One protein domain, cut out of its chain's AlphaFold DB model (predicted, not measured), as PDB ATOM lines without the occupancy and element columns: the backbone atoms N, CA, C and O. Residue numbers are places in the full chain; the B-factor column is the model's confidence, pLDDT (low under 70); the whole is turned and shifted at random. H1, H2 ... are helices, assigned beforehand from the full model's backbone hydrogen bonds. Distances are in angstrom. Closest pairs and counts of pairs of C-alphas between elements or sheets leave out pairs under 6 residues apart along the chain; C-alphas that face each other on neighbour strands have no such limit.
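Overview. This is residues 2 to 49 of the 50 residues of the protein "DUF86 domain-containing protein" of Dictyoglomus thermophilum (UniProt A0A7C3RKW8). The chain makes a loose, open loop: H1 runs out, a short turn leads into H2, which runs back near H1, and H3 closes the loop at H1's first residues. The end of H3 and the tail, residues 42 to 49, stick out beyond it. The printed part has 48 residues with three named helices, H1, H2, H3, and no named strand; the class is all helix. It is loose, a rod spanning 40 by 20 by 15 A, with a radius of gyration of the C-alphas of 12.9 A.

Along the chain. H1, residues 2 to 18, is 25.1 A long and begins with C-alpha 2 at (-12.950, 28.302, -35.144). H2 is residues 25 to 34. H3, residues 36 to 47, is 16.9 A long and ends with C-alpha 47 at (-14.717, 19.005, -47.382).

Arrangement. H1, with residues 2 to 6 alone, touches residues 37 to 41 of H3; the closest C-alphas, of Leu 2 and Asp 37, are 6.9 A apart. They run opposite ways at a steep tilt of 61 degrees. H1 and H2 are near each other. H2 and H3 meet only through their link. Every O i to N i+4 pair is within hydrogen-bond range in H3, 11 of 13 in H1 and 2 of 6 in H2, where 7 of 7 O i to N i+3 pairs are.

Size, cuts and confidence. The C-alphas farthest apart, of Lys 22 and Asn 49, are 40.3 A apart. The printed part has no cut. The link H1 to H2 is short and H2 to H3 tight. Residues 47 to 49 have pLDDT under 70.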
ATOM      1  N   LEU A   2     -12.531  29.624 -35.648       91.31
ATOM      2  CA  LEU A   2     -12.950  28.302 -35.144       91.31
ATOM      3  C   LEU A   2     -11.873  27.536 -34.350       91.31
ATOM      4  O   LEU A   2     -12.132  27.103 -33.232       91.31
ATOM      5  N   GLY A   3     -10.641  27.434 -34.865       92.50
ATOM      6  CA  GLY A   3      -9.554  26.726 -34.170       92.50
ATOM      7  C   GLY A   3      -9.268  27.242 -32.751       92.50
ATOM      8  O   GLY A   3      -9.017  26.446 -31.851       92.50
ATOM      9  N   LYS A   4      -9.384  28.558 -32.503       93.38
ATOM     10  CA  LYS A   4      -9.221  29.125 -31.151       93.38
ATOM     11  C   LYS A   4     -10.369  28.711 -30.226       93.38
ATOM     12  O   LYS A   4     -10.129  28.408 -29.060       93.38
ATOM     13  N   ARG A   5     -11.603  28.664 -30.742       92.69
ATOM     14  CA  ARG A   5     -12.786  28.226 -29.982       92.69
ATOM     15  C   ARG A   5     -12.688  26.743 -29.613       92.69
ATOM     16  O   ARG A   5     -12.903  26.390 -28.456       92.69
ATOM     17  N   LEU A   6     -12.232  25.903 -30.545       92.38
ATOM     18  CA  LEU A   6     -11.995  24.474 -30.305       92.38
ATOM     19  C   LEU A   6     -10.891  24.223 -29.267       92.38
ATOM     20  O   LEU A   6     -11.074  23.392 -28.380       92.38
ATOM     21  N   ILE A   7      -9.781  24.970 -29.311       92.12
ATOM     22  CA  ILE A   7      -8.722  24.874 -28.288       92.12
ATOM     23  C   ILE A   7      -9.283  25.167 -26.889       92.12
ATOM     24  O   ILE A   7      -8.989  24.438 -25.942       92.12
ATOM     25  N   ASN A   8     -10.143  26.179 -26.753       90.06
ATOM     26  CA  ASN A   8     -10.785  26.486 -25.474       90.06
ATOM     27  C   ASN A   8     -11.726  25.355 -25.010       90.06
ATOM     28  O   ASN A   8     -11.747  25.028 -23.822       90.06
ATOM     29  N   MET A   9     -12.454  24.707 -25.928       90.44
ATOM     30  CA  MET A   9     -13.303  23.548 -25.607       90.44
ATOM     31  C   MET A   9     -12.503  22.337 -25.104       90.44
ATOM     32  O   MET A   9     -12.985  21.604 -24.241       90.44
ATOM     33  N   ILE A  10     -11.263  22.137 -25.562       89.81
ATOM     34  CA  ILE A  10     -10.390  21.071 -25.037       89.81
ATOM     35  C   ILE A  10     -10.099  21.290 -23.541       89.81
ATOM     36  O   ILE A  10     -10.047  20.332 -22.769       89.81
ATOM     37  N   GLY A  11      -9.989  22.547 -23.096       89.44
ATOM     38  CA  GLY A  11      -9.860  22.884 -21.676       89.44
ATOM     39  C   GLY A  11     -11.059  22.417 -20.842       89.44
ATOM     40  O   GLY A  11     -10.876  21.858 -19.759       89.44
ATOM     41  N   LEU A  12     -12.278  22.548 -21.377       91.75
ATOM     42  CA  LEU A  12     -13.494  22.059 -20.720       91.75
ATOM     43  C   LEU A  12     -13.461  20.538 -20.510       91.75
ATOM     44  O   LEU A  12     -13.861  20.061 -19.448       91.75
ATOM     45  N   ARG A  13     -12.916  19.767 -21.462       92.56
ATOM     46  CA  ARG A  13     -12.741  18.312 -21.299       92.56
ATOM     47  C   ARG A  13     -11.886  17.971 -20.079       92.56
ATOM     48  O   ARG A  13     -12.180  16.998 -19.391       92.56
ATOM     49  N   ASN A  14     -10.844  18.746 -19.787       90.88
ATOM     50  CA  ASN A  14      -9.994  18.483 -18.622       90.88
ATOM     51  C   ASN A  14     -10.745  18.706 -17.310       90.88
ATOM     52  O   ASN A  14     -10.635  17.876 -16.409       90.88
ATOM     53  N   LEU A  15     -11.565  19.756 -17.240       92.50
ATOM     54  CA  LEU A  15     -12.434  20.002 -16.091       92.50
ATOM     55  C   LEU A  15     -13.446  18.863 -15.913       92.50
ATOM     56  O   LEU A  15     -13.567  18.321 -14.819       92.50
ATOM     57  N   LEU A  16     -14.113  18.447 -16.995       94.12
ATOM     58  CA  LEU A  16     -15.115  17.374 -16.972       94.12
ATOM     59  C   LEU A  16     -14.548  16.017 -16.543       94.12
ATOM     60  O   LEU A  16     -15.262  15.226 -15.938       94.12
ATOM     61  N   VAL A  17     -13.284  15.726 -16.856       95.44
ATOM     62  CA  VAL A  17     -12.675  14.424 -16.549       95.44
ATOM     63  C   VAL A  17     -11.974  14.420 -15.192       95.44
ATOM     64  O   VAL A  17     -12.059  13.432 -14.466       95.44
ATOM     65  N   HIS A  18     -11.279  15.501 -14.837       96.06
ATOM     66  CA  HIS A  18     -10.389  15.516 -13.672       96.06
ATOM     67  C   HIS A  18     -10.913  16.353 -12.500       96.06
ATOM     68  O   HIS A  18     -10.550  16.081 -11.359       96.06
ATOM     69  N   GLU A  19     -11.785  17.332 -12.746       93.38
ATOM     70  CA  GLU A  19     -12.253  18.285 -11.728       93.38
ATOM     71  C   GLU A  19     -13.786  18.353 -11.630       93.38
ATOM     72  O   GLU A  19     -14.340  19.340 -11.146       93.38
ATOM     73  N   TYR A  20     -14.490  17.294 -12.047       93.31
ATOM     74  CA  TYR A  20     -15.952  17.294 -12.197       93.31
ATOM     75  C   TYR A  20     -16.725  17.669 -10.926       93.31
ATOM     76  O   TYR A  20     -17.779  18.290 -11.014       93.31
ATOM     77  N   MET A  21     -16.193  17.357  -9.737       94.94
ATOM     78  CA  MET A  21     -16.820  17.726  -8.459       94.94
ATOM     79  C   MET A  21     -16.873  19.242  -8.213       94.94
ATOM     80  O   MET A  21     -17.621  19.692  -7.351       94.94
ATOM     81  N   LYS A  22     -16.065  20.027  -8.933       92.44
ATOM     82  CA  LYS A  22     -15.967  21.487  -8.793       92.44
ATOM     83  C   LYS A  22     -16.714  22.240  -9.895       92.44
ATOM     84  O   LYS A  22     -16.634  23.465  -9.953       92.44
ATOM     85  N   ILE A  23     -17.394  21.528 -10.791       94.44
ATOM     86  CA  ILE A  23     -18.071  22.142 -11.930       94.44
ATOM     87  C   ILE A  23     -19.364  22.813 -11.477       94.44
ATOM     88  O   ILE A  23     -20.232  22.190 -10.871       94.44
ATOM     89  N   ASP A  24     -19.509  24.080 -11.853       95.00
ATOM     90  CA  ASP A  24     -20.793  24.771 -11.830       95.00
ATOM     91  C   ASP A  24     -21.650  24.280 -13.005       95.00
ATOM     92  O   ASP A  24     -21.355  24.559 -14.172       95.00
ATOM     93  N   LEU A  25     -22.706  23.526 -12.693       95.19
ATOM     94  CA  LEU A  25     -23.607  22.951 -13.691       95.19
ATOM     95  C   LEU A  25     -24.367  24.013 -14.487       95.19
ATOM     96  O   LEU A  25     -24.556  23.834 -15.688       95.19
ATOM     97  N   SER A  26     -24.774  25.119 -13.861       95.44
ATOM     98  CA  SER A  26     -25.506  26.186 -14.555       95.44
ATOM     99  C   SER A  26     -24.631  26.793 -15.645       95.44
ATOM    100  O   SER A  26     -25.048  26.895 -16.797       95.44
ATOM    101  N   ARG A  27     -23.369  27.077 -15.304       93.62
ATOM    102  CA  ARG A  27     -22.371  27.552 -16.264       93.62
ATOM    103  C   ARG A  27     -22.018  26.496 -17.311       93.62
ATOM    104  O   ARG A  27     -21.766  26.835 -18.463       93.62
ATOM    105  N   LEU A  28     -22.004  25.212 -16.941       93.75
ATOM    106  CA  LEU A  28     -21.782  24.130 -17.901       93.75
ATOM    107  C   LEU A  28     -22.870  24.110 -18.986       93.75
ATOM    108  O   LEU A  28     -22.558  23.964 -20.168       93.75
ATOM    109  N   TYR A  29     -24.136  24.282 -18.598       94.56
ATOM    110  CA  TYR A  29     -25.259  24.283 -19.535       94.56
ATOM    111  C   TYR A  29     -25.213  25.442 -20.535       94.56
ATOM    112  O   TYR A  29     -25.630  25.263 -21.679       94.56
ATOM    113  N   GLU A  30     -24.644  26.594 -20.170       93.75
ATOM    114  CA  GLU A  30     -24.462  27.721 -21.097       93.75
ATOM    115  C   GLU A  30     -23.610  27.345 -22.321       93.75
ATOM    116  O   GLU A  30     -23.851  27.855 -23.420       93.75
ATOM    117  N   PHE A  31     -22.663  26.408 -22.176       91.31
ATOM    118  CA  PHE A  31     -21.833  25.942 -23.291       91.31
ATOM    119  C   PHE A  31     -22.607  25.128 -24.333       91.31
ATOM    120  O   PHE A  31     -22.124  25.000 -25.460       91.31
ATOM    121  N   LEU A  32     -23.811  24.626 -24.023       90.38
ATOM    122  CA  LEU A  32     -24.652  23.943 -25.014       90.38
ATOM    123  C   LEU A  32     -25.067  24.872 -26.165       90.38
ATOM    124  O   LEU A  32     -25.355  24.391 -27.258       90.38
ATOM    125  N   ASN A  33     -25.022  26.193 -25.972       90.56
ATOM    126  CA  ASN A  33     -25.251  27.158 -27.050       90.56
ATOM    127  C   ASN A  33     -24.139  27.150 -28.118       90.56
ATOM    128  O   ASN A  33     -24.365  27.597 -29.238       90.56
ATOM    129  N   ASN A  34     -22.962  26.599 -27.807       90.12
ATOM    130  CA  ASN A  34     -21.798  26.596 -28.699       90.12
ATOM    131  C   ASN A  34     -21.638  25.287 -29.486       90.12
ATOM    132  O   ASN A  34     -20.642  25.098 -30.180       90.12
ATOM    133  N   VAL A  35     -22.615  24.372 -29.440       89.94
ATOM    134  CA  VAL A  35     -22.547  23.085 -30.168       89.94
ATOM    135  C   VAL A  35     -22.441  23.248 -31.693       89.94
ATOM    136  O   VAL A  35     -22.060  22.308 -32.391       89.94
ATOM    137  N   GLY A  36     -22.755  24.436 -32.219       92.62
ATOM    138  CA  GLY A  36     -22.562  24.788 -33.627       92.62
ATOM    139  C   GLY A  36     -21.101  24.714 -34.083       92.62
ATOM    140  O   GLY A  36     -20.861  24.335 -35.228       92.62
ATOM    141  N   ASP A  37     -20.139  24.955 -33.186       92.62
ATOM    142  CA  ASP A  37     -18.706  24.860 -33.496       92.62
ATOM    143  C   ASP A  37     -18.312  23.440 -33.940       92.62
ATOM    144  O   ASP A  37     -17.464  23.275 -34.817       92.62
ATOM    145  N   PHE A  38     -18.970  22.401 -33.408       91.31
ATOM    146  CA  PHE A  38     -18.741  21.021 -33.849       91.31
ATOM    147  C   PHE A  38     -19.226  20.785 -35.279       91.31
ATOM    148  O   PHE A  38     -18.567  20.081 -36.037       91.31
ATOM    149  N   ARG A  39     -20.360  21.381 -35.667       92.00
ATOM    150  CA  ARG A  39     -20.875  21.268 -37.040       92.00
ATOM    151  C   ARG A  39     -19.958  21.977 -38.026       92.00
ATOM    152  O   ARG A  39     -19.674  21.423 -39.080       92.00
ATOM    153  N   GLU A  40     -19.480  23.167 -37.665       94.06
ATOM    154  CA  GLU A  40     -18.519  23.923 -38.472       94.06
ATOM    155  C   GLU A  40     -17.211  23.133 -38.642       94.06
ATOM    156  O   GLU A  40     -16.699  23.010 -39.751       94.06
ATOM    157  N   PHE A  41     -16.715  22.511 -37.568       92.44
ATOM    158  CA  PHE A  41     -15.542  21.641 -37.630       92.44
ATOM    159  C   PHE A  41     -15.755  20.431 -38.549       92.44
ATOM    160  O   PHE A  41     -14.932  20.184 -39.427       92.44
ATOM    161  N   ILE A  42     -16.868  19.706 -38.387       92.88
ATOM    162  CA  ILE A  42     -17.203  18.548 -39.230       92.88
ATOM    163  C   ILE A  42     -17.304  18.954 -40.702       92.88
ATOM    164  O   ILE A  42     -16.822  18.221 -41.553       92.88
ATOM    165  N   TYR A  43     -17.895  20.112 -41.002       92.44
ATOM    166  CA  TYR A  43     -17.991  20.627 -42.367       92.44
ATOM    167  C   TYR A  43     -16.610  20.826 -43.003       92.44
ATOM    168  O   TYR A  43     -16.369  20.311 -44.091       92.44
ATOM    169  N   TYR A  44     -15.683  21.502 -42.316       92.00
ATOM    170  CA  TYR A  44     -14.336  21.723 -42.853       92.00
ATOM    171  C   TYR A  44     -13.538  20.428 -43.028       92.00
ATOM    172  O   TYR A  44     -12.878  20.268 -44.047       92.00
ATOM    173  N   ILE A  45     -13.629  19.489 -42.080       90.12
ATOM    174  CA  ILE A  45     -12.970  18.178 -42.209       90.12
ATOM    175  C   ILE A  45     -13.627  17.329 -43.306       90.12
ATOM    176  O   ILE A  45     -12.945  16.612 -44.029       90.12
ATOM    177  N   GLY A  46     -14.951  17.396 -43.449       82.50
ATOM    178  CA  GLY A  46     -15.695  16.669 -44.477       82.50
ATOM    179  C   GLY A  46     -15.351  17.127 -45.894       82.50
ATOM    180  O   GLY A  46     -15.227  16.286 -46.775       82.50
ATOM    181  N   ILE A  47     -15.125  18.428 -46.090       64.69
ATOM    182  CA  ILE A  47     -14.717  19.005 -47.382       64.69
ATOM    183  C   ILE A  47     -13.304  18.595 -47.800       64.69
ATOM    184  O   ILE A  47     -13.045  18.494 -48.990       64.69
ATOM    185  N   GLU A  48     -12.389  18.314 -46.869       56.09
ATOM    186  CA  GLU A  48     -11.057  17.797 -47.233       56.09
ATOM    187  C   GLU A  48     -11.092  16.374 -47.831       56.09
ATOM    188  O   GLU A  48     -10.065  15.896 -48.311       56.09
ATOM    189  N   ASN A  49     -12.243  15.690 -47.802       53.59
ATOM    190  CA  ASN A  49     -12.407  14.316 -48.288       53.59
ATOM    191  C   ASN A  49     -13.183  14.200 -49.624       53.59
ATOM    192  O   ASN A  49     -13.483  13.074 -50.030       53.59
TER     193      ASN A  49